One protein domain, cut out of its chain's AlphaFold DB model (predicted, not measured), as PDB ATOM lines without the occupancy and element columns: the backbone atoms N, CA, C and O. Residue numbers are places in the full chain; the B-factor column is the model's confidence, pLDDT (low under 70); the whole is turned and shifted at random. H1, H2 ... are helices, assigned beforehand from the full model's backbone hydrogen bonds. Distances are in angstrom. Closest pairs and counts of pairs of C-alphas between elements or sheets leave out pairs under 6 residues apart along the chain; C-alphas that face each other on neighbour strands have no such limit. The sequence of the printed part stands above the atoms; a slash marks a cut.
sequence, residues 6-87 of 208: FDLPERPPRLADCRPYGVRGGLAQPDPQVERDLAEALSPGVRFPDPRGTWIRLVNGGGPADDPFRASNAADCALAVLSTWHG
ATOM      1  N   PHE A   6      24.391 -48.533  12.428       94.94
ATOM      2  CA  PHE A   6      25.250 -47.853  13.405       94.94
ATOM      3  C   PHE A   6      24.494 -47.280  14.614       94.94
ATOM      4  O   PHE A   6      25.140 -46.737  15.511       94.94
ATOM      5  N   ASP A   7      23.165 -47.398  14.639       93.62
ATOM      6  CA  ASP A   7      22.315 -47.119  15.805       93.62
ATOM      7  C   ASP A   7      22.069 -48.382  16.654       93.62
ATOM      8  O   ASP A   7      21.612 -48.285  17.794       93.62
ATOM      9  N   LEU A   8      22.367 -49.571  16.115       92.38
ATOM     10  CA  LEU A   8      22.124 -50.850  16.783       92.38
ATOM     11  C   LEU A   8      23.218 -51.186  17.808       92.38
ATOM     12  O   LEU A   8      24.381 -50.852  17.587       92.38
ATOM     13  N   PRO A   9      22.900 -51.928  18.886       89.06
ATOM     14  CA  PRO A   9      23.902 -52.407  19.837       89.06
ATOM     15  C   PRO A   9      24.983 -53.290  19.199       89.06
ATOM     16  O   PRO A   9      26.132 -53.242  19.625       89.06
ATOM     17  N   GLU A  10      24.636 -54.069  18.166       86.19
ATOM     18  CA  GLU A  10      25.584 -54.936  17.449       86.19
ATOM     19  C   GLU A  10      26.376 -54.209  16.344       86.19
ATOM     20  O   GLU A  10      26.956 -54.851  15.462       86.19
ATOM     21  N   ARG A  11      26.400 -52.870  16.355       93.31
ATOM     22  CA  ARG A  11      27.187 -52.072  15.409       93.31
ATOM     23  C   ARG A  11      28.683 -52.419  15.452       93.31
ATOM     24  O   ARG A  11      29.204 -52.806  16.503       93.31
ATOM     25  N   PRO A  12      29.424 -52.190  14.357       95.38
ATOM     26  CA  PRO A  12      30.873 -52.289  14.392       95.38
ATOM     27  C   PRO A  12      31.495 -51.225  15.315       95.38
ATOM     28  O   PRO A  12      30.928 -50.136  15.507       95.38
ATOM     29  N   PRO A  13      32.692 -51.490  15.870       96.44
ATOM     30  CA  PRO A  13      33.473 -50.449  16.529       96.44
ATOM     31  C   PRO A  13      33.814 -49.338  15.530       96.44
ATOM     32  O   PRO A  13      33.845 -49.563  14.314       96.44
ATOM     33  N   ARG A  14      34.099 -48.131  16.033       96.38
ATOM     34  CA  ARG A  14      34.572 -47.039  15.172       96.38
ATOM     35  C   ARG A  14      35.810 -47.497  14.418       96.38
ATOM     36  O   ARG A  14      36.691 -48.142  14.987       96.38
ATOM     37  N   LEU A  15      35.890 -47.148  13.136       96.81
ATOM     38  CA  LEU A  15      36.949 -47.656  12.268       96.81
ATOM     39  C   LEU A  15      38.352 -47.305  12.797       96.81
ATOM     40  O   LEU A  15      39.247 -48.146  12.759       96.81
ATOM     41  N   ALA A  16      38.526 -46.107  13.363       96.00
ATOM     42  CA  ALA A  16      39.782 -45.677  13.978       96.00
ATOM     43  C   ALA A  16      40.236 -46.581  15.142       96.00
ATOM     44  O   ALA A  16      41.431 -46.807  15.293       96.00
ATOM     45  N   ASP A  17      39.312 -47.160  15.909       95.62
ATOM     46  CA  ASP A  17      39.637 -47.930  17.118       95.62
ATOM     47  C   ASP A  17      40.082 -49.369  16.806       95.62
ATOM     48  O   ASP A  17      40.669 -50.047  17.649       95.62
ATOM     49  N   CYS A  18      39.812 -49.859  15.593       94.69
ATOM     50  CA  CYS A  18      40.103 -51.237  15.179       94.69
ATOM     51  C   CYS A  18      41.217 -51.363  14.130       94.69
ATOM     52  O   CYS A  18      41.524 -52.468  13.671       94.69
ATOM     53  N   ARG A  19      41.809 -50.245  13.700       97.69
ATOM     54  CA  ARG A  19      42.875 -50.262  12.695       97.69
ATOM     55  C   ARG A  19      44.182 -50.789  13.298       97.69
ATOM     56  O   ARG A  19      44.545 -50.402  14.407       97.69
ATOM     57  N   PRO A  20      44.939 -51.623  12.561       97.44
ATOM     58  CA  PRO A  20      46.241 -52.114  13.002       97.44
ATOM     59  C   PRO A  20      47.307 -51.017  12.845       97.44
ATOM     60  O   PRO A  20      48.148 -51.080  11.947       97.44
ATOM     61  N   TYR A  21      47.252 -49.978  13.675       98.00
ATOM     62  CA  TYR A  21      48.183 -48.855  13.591       98.00
ATOM     63  C   TYR A  21      49.584 -49.208  14.095       98.00
ATOM     64  O   TYR A  21      49.738 -49.904  15.096       98.00
ATOM     65  N   GLY A  22      50.616 -48.702  13.415       96.94
ATOM     66  CA  GLY A  22      52.006 -48.770  13.887       96.94
ATOM     67  C   GLY A  22      52.637 -50.169  13.893       96.94
ATOM     68  O   GLY A  22      53.771 -50.324  14.340       96.94
ATOM     69  N   VAL A  23      51.939 -51.189  13.384       96.62
ATOM     70  CA  VAL A  23      52.455 -52.559  13.277       96.62
ATOM     71  C   VAL A  23      52.896 -52.875  11.853       96.62
ATOM     72  O   VAL A  23      52.313 -52.394  10.883       96.62
ATOM     73  N   ARG A  24      53.905 -53.738  11.709       95.19
ATOM     74  CA  ARG A  24      54.379 -54.195  10.398       95.19
ATOM     75  C   ARG A  24      53.252 -54.858   9.604       95.19
ATOM     76  O   ARG A  24      52.585 -55.772  10.085       95.19
ATOM     77  N   GLY A  25      53.070 -54.445   8.359       95.94
ATOM     78  CA  GLY A  25      51.954 -54.844   7.518       95.94
ATOM     79  C   GLY A  25      50.640 -54.143   7.874       95.94
ATOM     80  O   GLY A  25      49.628 -54.473   7.256       95.94
ATOM     81  N   GLY A  26      50.646 -53.181   8.794       97.75
ATOM     82  CA  GLY A  26      49.504 -52.399   9.265       97.75
ATOM     83  C   GLY A  26      49.437 -50.994   8.661       97.75
ATOM     84  O   GLY A  26      49.954 -50.745   7.574       97.75
ATOM     85  N   LEU A  27      48.746 -50.087   9.339       98.25
ATOM     86  CA  LEU A  27      48.395 -48.758   8.839       98.25
ATOM     87  C   LEU A  27      49.143 -47.660   9.608       98.25
ATOM     88  O   LEU A  27      49.527 -47.839  10.765       98.25
ATOM     89  N   ALA A  28      49.347 -46.516   8.965       97.38
ATOM     90  CA  ALA A  28      49.708 -45.272   9.638       97.38
ATOM     91  C   ALA A  28      48.434 -44.500  10.023       97.38
ATOM     92  O   ALA A  28      47.341 -44.843   9.578       97.38
ATOM     93  N   GLN A  29      48.559 -43.483  10.874       96.75
ATOM     94  CA  GLN A  29      47.417 -42.622  11.192       96.75
ATOM     95  C   GLN A  29      47.010 -41.807   9.950       96.75
ATOM     96  O   GLN A  29      47.898 -41.370   9.210       96.75
ATOM     97  N   PRO A  30      45.706 -41.598   9.698       95.56
ATOM     98  CA  PRO A  30      45.264 -40.629   8.706       95.56
ATOM     99  C   PRO A  30      45.741 -39.213   9.048       95.56
ATOM    100  O   PRO A  30      46.034 -38.901  10.203       95.56
ATOM    101  N   ASP A  31      45.800 -38.349   8.038       94.44
ATOM    102  CA  ASP A  31      46.079 -36.931   8.243       94.44
ATOM    103  C   ASP A  31      44.847 -36.251   8.879       94.44
ATOM    104  O   ASP A  31      43.770 -36.274   8.269       94.44
ATOM    105  N   PRO A  32      44.978 -35.616  10.060       95.44
ATOM    106  CA  PRO A  32      43.865 -34.940  10.720       95.44
ATOM    107  C   PRO A  32      43.222 -33.822   9.887       95.44
ATOM    108  O   PRO A  32      42.053 -33.509  10.104       95.44
ATOM    109  N   GLN A  33      43.958 -33.177   8.974       95.62
ATOM    110  CA  GLN A  33      43.376 -32.178   8.073       95.62
ATOM    111  C   GLN A  33      42.445 -32.840   7.060       95.62
ATOM    112  O   GLN A  33      41.322 -32.382   6.892       95.62
ATOM    113  N   VAL A  34      42.859 -33.960   6.468       94.81
ATOM    114  CA  VAL A  34      42.013 -34.710   5.527       94.81
ATOM    115  C   VAL A  34      40.759 -35.241   6.234       94.81
ATOM    116  O   VAL A  34      39.678 -35.258   5.646       94.81
ATOM    117  N   GLU A  35      40.867 -35.637   7.508       95.81
ATOM    118  CA  GLU A  35      39.703 -36.019   8.324       95.81
ATOM    119  C   GLU A  35      38.720 -34.863   8.532       95.81
ATOM    120  O   GLU A  35      37.510 -35.068   8.408       95.81
ATOM    121  N   ARG A  36      39.224 -33.649   8.792       96.12
ATOM    122  CA  ARG A  36      38.389 -32.442   8.877       96.12
ATOM    123  C   ARG A  36      37.727 -32.120   7.544       96.12
ATOM    124  O   ARG A  36      36.516 -31.935   7.521       96.12
ATOM    125  N   ASP A  37      38.481 -32.138   6.448       96.44
ATOM    126  CA  ASP A  37      37.965 -31.826   5.111       96.44
ATOM    127  C   ASP A  37      36.823 -32.778   4.715       96.44
ATOM    128  O   ASP A  37      35.800 -32.351   4.175       96.44
ATOM    129  N   LEU A  38      36.957 -34.078   5.017       97.31
ATOM    130  CA  LEU A  38      35.889 -35.056   4.792       97.31
ATOM    131  C   LEU A  38      34.658 -34.771   5.660       97.31
ATOM    132  O   LEU A  38      33.533 -34.863   5.167       97.31
ATOM    133  N   ALA A  39      34.857 -34.459   6.942       95.88
ATOM    134  CA  ALA A  39      33.758 -34.162   7.855       95.88
ATOM    135  C   ALA A  39      33.000 -32.890   7.443       95.88
ATOM    136  O   ALA A  39      31.774 -32.880   7.494       95.88
ATOM    137  N   GLU A  40      33.703 -31.851   6.986       96.00
ATOM    138  CA  GLU A  40      33.114 -30.592   6.507       96.00
ATOM    139  C   GLU A  40      32.380 -30.746   5.168       96.00
ATOM    140  O   GLU A  40      31.401 -30.044   4.909       96.00
ATOM    141  N   ALA A  41      32.796 -31.696   4.324       96.12
ATOM    142  CA  ALA A  41      32.106 -32.017   3.074       96.12
ATOM    143  C   ALA A  41      30.745 -32.712   3.279       96.12
ATOM    144  O   ALA A  41      30.001 -32.907   2.313       96.12
ATOM    145  N   LEU A  42      30.417 -33.112   4.509       96.88
ATOM    146  CA  LEU A  42      29.208 -33.846   4.859       96.88
ATOM    147  C   LEU A  42      28.382 -33.064   5.879       96.88
ATOM    148  O   LEU A  42      28.902 -32.426   6.790       96.88
ATOM    149  N   SER A  43      27.056 -33.141   5.771       94.19
ATOM    150  CA  SER A  43      26.206 -32.632   6.847       94.19
ATOM    151  C   SER A  43      26.391 -33.492   8.108       94.19
ATOM    152  O   SER A  43      26.434 -34.720   7.994       94.19
ATOM    153  N   PRO A  44      26.472 -32.900   9.314       88.88
ATOM    154  CA  PRO A  44      26.645 -33.665  10.546       88.88
ATOM    155  C   PRO A  44      25.589 -34.766  10.710       88.88
ATOM    156  O   PRO A  44      24.390 -34.505  10.620       88.88
ATOM    157  N   GLY A  45      26.039 -36.001  10.944       85.56
ATOM    158  CA  GLY A  45      25.165 -37.164  11.130       85.56
ATOM    159  C   GLY A  45      24.442 -37.647   9.867       85.56
ATOM    160  O   GLY A  45      23.550 -38.489   9.976       85.56
ATOM    161  N   VAL A  46      24.797 -37.140   8.677       94.94
ATOM    162  CA  VAL A  46      24.207 -37.615   7.420       94.94
ATOM    163  C   VAL A  46      24.470 -39.108   7.245       94.94
ATOM    164  O   VAL A  46      25.600 -39.575   7.355       94.94
ATOM    165  N   ARG A  47      23.413 -39.864   6.949       95.94
ATOM    166  CA  ARG A  47      23.503 -41.265   6.535       95.94
ATOM    167  C   ARG A  47      23.195 -41.351   5.054       95.94
ATOM    168  O   ARG A  47      22.350 -40.615   4.549       95.94
ATOM    169  N   PHE A  48      23.860 -42.279   4.387       97.75
ATOM    170  CA  PHE A  48      23.692 -42.570   2.972       97.75
ATOM    171  C   PHE A  48      23.875 -41.331   2.068       97.75
ATOM    172  O   PHE A  48      23.031 -41.089   1.201       97.75
ATOM    173  N   PRO A  49      24.942 -40.519   2.274       97.75
ATOM    174  CA  PRO A  49      25.172 -39.301   1.495       97.75
ATOM    175  C   PRO A  49      25.350 -39.632   0.013       97.75
ATOM    176  O   PRO A  49      25.986 -40.631  -0.313       97.75
ATOM    177  N   ASP A  50      24.851 -38.782  -0.892       97.00
ATOM    178  CA  ASP A  50      24.936 -39.037  -2.336       97.00
ATOM    179  C   ASP A  50      26.389 -39.353  -2.756       97.00
ATOM    180  O   ASP A  50      27.272 -38.503  -2.592       97.00
ATOM    181  N   PRO A  51      26.676 -40.553  -3.301       96.94
ATOM    182  CA  PRO A  51      28.010 -40.919  -3.775       96.94
ATOM    183  C   PRO A  51      28.547 -40.017  -4.896       96.94
ATOM    184  O   PRO A  51      29.735 -40.064  -5.203       96.94
ATOM    185  N   ARG A  52      27.698 -39.190  -5.520       95.12
ATOM    186  CA  ARG A  52      28.105 -38.157  -6.489       95.12
ATOM    187  C   ARG A  52      28.729 -36.921  -5.851       95.12
ATOM    188  O   ARG A  52      29.299 -36.100  -6.568       95.12
ATOM    189  N   GLY A  53      28.628 -36.788  -4.532       94.06
ATOM    190  CA  GLY A  53      29.277 -35.729  -3.774       94.06
ATOM    191  C   GLY A  53      30.803 -35.853  -3.748       94.06
ATOM    192  O   GLY A  53      31.405 -36.840  -4.173       94.06
ATOM    193  N   THR A  54      31.454 -34.829  -3.201       94.50
ATOM    194  CA  THR A  54      32.922 -34.741  -3.111       94.50
ATOM    195  C   THR A  54      33.536 -35.737  -2.128       94.50
ATOM    196  O   THR A  54      34.709 -36.081  -2.276       94.50
ATOM    197  N   TRP A  55      32.759 -36.242  -1.165       97.00
ATOM    198  CA  TRP A  55      33.249 -37.089  -0.076       97.00
ATOM    199  C   TRP A  55      33.970 -38.357  -0.561       97.00
ATOM    200  O   TRP A  55      34.974 -38.733   0.037       97.00
ATOM    201  N   ILE A  56      33.566 -38.957  -1.691       97.31
ATOM    202  CA  ILE A  56      34.248 -40.132  -2.273       97.31
ATOM    203  C   ILE A  56      35.724 -39.852  -2.576       97.31
ATOM    204  O   ILE A  56      36.576 -40.713  -2.357       97.31
ATOM    205  N   ARG A  57      36.041 -38.648  -3.064       95.56
ATOM    206  CA  ARG A  57      37.423 -38.238  -3.365       95.56
ATOM    207  C   ARG A  57      38.228 -37.965  -2.099       95.56
ATOM    208  O   ARG A  57      39.437 -38.155  -2.099       95.56
ATOM    209  N   LEU A  58      37.553 -37.539  -1.034       97.25
ATOM    210  CA  LEU A  58      38.171 -37.206   0.248       97.25
ATOM    211  C   LEU A  58      38.442 -38.441   1.111       97.25
ATOM    212  O   LEU A  58      39.338 -38.394   1.951       97.25
ATOM    213  N   VAL A  59      37.749 -39.566   0.874       98.00
ATOM    214  CA  VAL A  59      38.008 -40.820   1.602       98.00
ATOM    215  C   VAL A  59      39.488 -41.199   1.535       98.00
ATOM    216  O   VAL A  59      40.059 -41.515   2.567       98.00
ATOM    217  N   ASN A  60      40.145 -41.131   0.375       97.50
ATOM    218  CA  ASN A  60      41.593 -41.353   0.266       97.50
ATOM    219  C   ASN A  60      42.359 -40.045   0.001       97.50
ATOM    220  O   ASN A  60      43.247 -40.020  -0.850       97.50
ATOM    221  N   GLY A  61      41.987 -38.953   0.683       91.50
ATOM    222  CA  GLY A  61      42.560 -37.621   0.459       91.50
ATOM    223  C   GLY A  61      44.090 -37.564   0.596       91.50
ATOM    224  O   GLY A  61      44.702 -38.390   1.277       91.50
ATOM    225  N   GLY A  62      44.711 -36.640  -0.146       85.31
ATOM    226  CA  GLY A  62      46.144 -36.635  -0.496       85.31
ATOM    227  C   GLY A  62      46.480 -37.643  -1.607       85.31
ATOM    228  O   GLY A  62      47.141 -37.332  -2.594       85.31
ATOM    229  N   GLY A  63      45.921 -38.852  -1.517       90.69
ATOM    230  CA  GLY A  63      46.059 -39.877  -2.546       90.69
ATOM    231  C   GLY A  63      47.504 -40.361  -2.760       90.69
ATOM    232  O   GLY A  63      48.429 -39.965  -2.053       90.69
ATOM    233  N   PRO A  64      47.714 -41.260  -3.736       91.19
ATOM    234  CA  PRO A  64      49.009 -41.903  -3.961       91.19
ATOM    235  C   PRO A  64      50.097 -40.984  -4.533       91.19
ATOM    236  O   PRO A  64      51.257 -41.388  -4.572       91.19
ATOM    237  N   ALA A  65      49.732 -39.794  -5.024       90.19
ATOM    238  CA  ALA A  65      50.683 -38.819  -5.554       90.19
ATOM    239  C   ALA A  65      51.453 -38.113  -4.428       90.19
ATOM    240  O   ALA A  65      52.668 -37.958  -4.540       90.19
ATOM    241  N   ASP A  66      50.757 -37.755  -3.346       91.25
ATOM    242  CA  ASP A  66      51.352 -37.090  -2.183       91.25
ATOM    243  C   ASP A  66      51.932 -38.107  -1.188       91.25
ATOM    244  O   ASP A  66      52.979 -37.872  -0.586       91.25
ATOM    245  N   ASP A  67      51.279 -39.267  -1.042       94.19
ATOM    246  CA  ASP A  67      51.733 -40.363  -0.187       94.19
ATOM    247  C   ASP A  67      51.609 -41.716  -0.916       94.19
ATOM    248  O   ASP A  67      50.504 -42.261  -1.033       94.19
ATOM    249  N   PRO A  68      52.722 -42.338  -1.360       95.19
ATOM    250  CA  PRO A  68      52.678 -43.593  -2.109       95.19
ATOM    251  C   PRO A  68      52.031 -44.743  -1.319       95.19
ATOM    252  O   PRO A  68      51.496 -45.683  -1.914       95.19
ATOM    253  N   PHE A  69      52.003 -44.676   0.015       96.75
ATOM    254  CA  PHE A  69      51.375 -45.685   0.867       96.75
ATOM    255  C   PHE A  69      49.838 -45.655   0.814       96.75
ATOM    256  O   PHE A  69      49.181 -46.588   1.286       96.75
ATOM    257  N   ARG A  70      49.246 -44.662   0.143       97.06
ATOM    258  CA  ARG A  70      47.822 -44.617  -0.236       97.06
ATOM    259  C   ARG A  70      47.502 -45.371  -1.531       97.06
ATOM    260  O   ARG A  70      46.335 -45.523  -1.881       97.06
ATOM    261  N   ALA A  71      48.507 -45.892  -2.241       96.06
ATOM    262  CA  ALA A  71      48.298 -46.724  -3.433       96.06
ATOM    263  C   ALA A  71      47.915 -48.178  -3.096       96.06
ATOM    264  O   ALA A  71      47.500 -48.935  -3.969       96.06
ATOM    265  N   SER A  72      48.063 -48.600  -1.835       95.00
ATOM    266  CA  SER A  72      47.897 -50.004  -1.414       95.00
ATOM    267  C   SER A  72      47.008 -50.186  -0.173       95.00
ATOM    268  O   SER A  72      46.948 -51.268   0.405       95.00
ATOM    269  N   ASN A  73      46.252 -49.157   0.215       97.50
ATOM    270  CA  ASN A  73      45.320 -49.153   1.352       97.50
ATOM    271  C   ASN A  73      43.851 -49.477   0.992       97.50
ATOM    272  O   ASN A  73      42.954 -49.175   1.776       97.50
ATOM    273  N   ALA A  74      43.586 -50.109  -0.157       97.94
ATOM    274  CA  ALA A  74      42.235 -50.343  -0.686       97.94
ATOM    275  C   ALA A  74      41.241 -50.958   0.320       97.94
ATOM    276  O   ALA A  74      40.074 -50.576   0.356       97.94
ATOM    277  N   ALA A  75      41.704 -51.883   1.168       98.25
ATOM    278  CA  ALA A  75      40.875 -52.484   2.214       98.25
ATOM    279  C   ALA A  75      40.360 -51.448   3.222       98.25
ATOM    280  O   ALA A  75      39.191 -51.482   3.599       98.25
ATOM    281  N   ASP A  76      41.212 -50.502   3.623       98.56
ATOM    282  CA  ASP A  76      40.810 -49.444   4.539       98.56
ATOM    283  C   ASP A  76      39.946 -48.386   3.851       98.56
ATOM    284  O   ASP A  76      38.985 -47.923   4.455       98.56
ATOM    285  N   CYS A  77      40.196 -48.085   2.569       98.69
ATOM    286  CA  CYS A  77      39.279 -47.270   1.768       98.69
ATOM    287  C   CYS A  77      37.874 -47.876   1.734       98.69
ATOM    288  O   CYS A  77      36.897 -47.156   1.919       98.69
ATOM    289  N   ALA A  78      37.766 -49.194   1.547       98.75
ATOM    290  CA  ALA A  78      36.470 -49.851   1.460       98.75
ATOM    291  C   ALA A  78      35.680 -49.809   2.782       98.75
ATOM    292  O   ALA A  78      34.457 -49.647   2.779       98.75
ATOM    293  N   LEU A  79      36.374 -49.922   3.917       98.75
ATOM    294  CA  LEU A  79      35.768 -49.797   5.245       98.75
ATOM    295  C   LEU A  79      35.450 -48.338   5.596       98.75
ATOM    296  O   LEU A  79      34.409 -48.069   6.188       98.75
ATOM    297  N   ALA A  80      36.290 -47.390   5.178       98.62
ATOM    298  CA  ALA A  80      36.060 -45.957   5.347       98.62
ATOM    299  C   ALA A  80      34.823 -45.477   4.568       98.62
ATOM    300  O   ALA A  80      34.029 -44.691   5.095       98.62
ATOM    301  N   VAL A  81      34.596 -46.014   3.360       98.75
ATOM    302  CA  VAL A  81      33.348 -45.806   2.609       98.75
ATOM    303  C   VAL A  81      32.151 -46.310   3.400       98.75
ATOM    304  O   VAL A  81      31.190 -45.564   3.534       98.75
ATOM    305  N   LEU A  82      32.191 -47.531   3.950       98.38
ATOM    306  CA  LEU A  82      31.079 -48.044   4.755       98.38
ATOM    307  C   LEU A  82      30.833 -47.208   6.012       98.38
ATOM    308  O   LEU A  82      29.690 -46.857   6.287       98.38
ATOM    309  N   SER A  83      31.890 -46.864   6.749       98.06
ATOM    310  CA  SER A  83      31.796 -46.015   7.940       98.06
ATOM    311  C   SER A  83      31.090 -44.699   7.611       98.06
ATOM    312  O   SER A  83      30.081 -44.354   8.225       98.06
ATOM    313  N   THR A  84      31.555 -44.021   6.559       98.25
ATOM    314  CA  THR A  84      31.006 -42.739   6.107       98.25
ATOM    315  C   THR A  84      29.580 -42.884   5.572       98.25
ATOM    316  O   THR A  84      28.703 -42.096   5.916       98.25
ATOM    317  N   TRP A  85      29.313 -43.927   4.781       98.38
ATOM    318  CA  TRP A  85      27.989 -44.244   4.242       98.38
ATOM    319  C   TRP A  85      26.960 -44.461   5.352       98.38
ATOM    320  O   TRP A  85      25.824 -44.010   5.241       98.38
ATOM    321  N   HIS A  86      27.363 -45.093   6.453       97.31
ATOM    322  CA  HIS A  86      26.518 -45.301   7.623       97.31
ATOM    323  C   HIS A  86      26.640 -44.173   8.665       97.31
ATOM    324  O   HIS A  86      26.145 -44.334   9.772       97.31
ATOM    325  N   GLY A  87      27.201 -43.011   8.321       95.94
ATOM    326  CA  GLY A  87      27.108 -41.789   9.127       95.94
ATOM    327  C   GLY A  87      28.203 -41.566  10.169       95.94
ATOM    328  O   GLY A  87      28.066 -40.680  11.008       95.94
TER     329      GLY A  87
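What this domain is: This is residues 6 to 87 of the 208 residues of a protein of Nonomuraea zeae (UniProt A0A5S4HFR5). The longest helix, H6, lies near the middle of a loose-linked arc of four helices, with H3 packed on one side of it, H2 beyond H3, and H1 on another side of H6. Two small helices, H4 and H5, sit at one end of the body, where the long link of residues 19 to 31 runs between H1 and H2, while the long link of residues 41 to 54 runs round the opposite end. The printed part has 82 residues with six named helices, H1 to H6 in chain order, and no named strand; the class is all helix, though only 38 of the 82 residues are in named elements. The whole is compact, with a radius of gyration of the C-alphas of 13.1 A, and spans 33 by 29 by 19 A.

How they stand to each other: H6, residues 74 to 85, touches H3, residues 55 to 59, with its residues 77 to 81 alone; the closest C-alphas, of Val 59 and Cys 77, are 6.6 A apart. H3 also touches H2, residues 32 to 40, where the closest C-alphas, of Leu 38 and Leu 58, are 5.5 A apart. H2 and H6 are apart. H1, residues 15 to 18, and H6 only just touch, with 3 pairs of C-alphas within 8 A, on residues 79 to 83 of H6 alone; the closest are those of Leu 15 and Ser 83, 6.9 A apart. H4, residues 63 to 66, and H5, residues 68 to 71, touch only at the corner by their link, with the closest C-alphas, of Pro 64 and Arg 70, 4.8 A apart. H5 and H6 meet only through their link, and H4 and H6 are apart. In H2, H3 and H6 every O i to N i+4 pair is within hydrogen-bond range; H1, H4 and H5 are too short for such a pair, and each has its 1 pair of O i and N i+3 within range.

Where its parts are: H6 is 16.3 A long, from C-alpha 74 at (42.235, -50.343, -0.686) to C-alpha 85 at (27.989, -44.244, 4.242). H2 is 12.3 A long, H3 6.3 A, H4 6.0 A, H1 5.6 A and H5 5.5 A. H1 begins at C-alpha 15, at (36.949, -47.656, 12.268).

The domain as a whole: The two C-alphas farthest apart, of Pro 9 and Ala 65, are 39.3 A apart, and those of the first and last printed residues, Phe 6 and Gly 87, are 7.7 A apart. The links H1 to H2, of 13 residues, and H2 to H3, of 14, are long; those from H3 to H4, H4 to H5 and H5 to H6 are tight. The printed part has no cut. Its mean pLDDT is 95.6, and no printed residue is under 70.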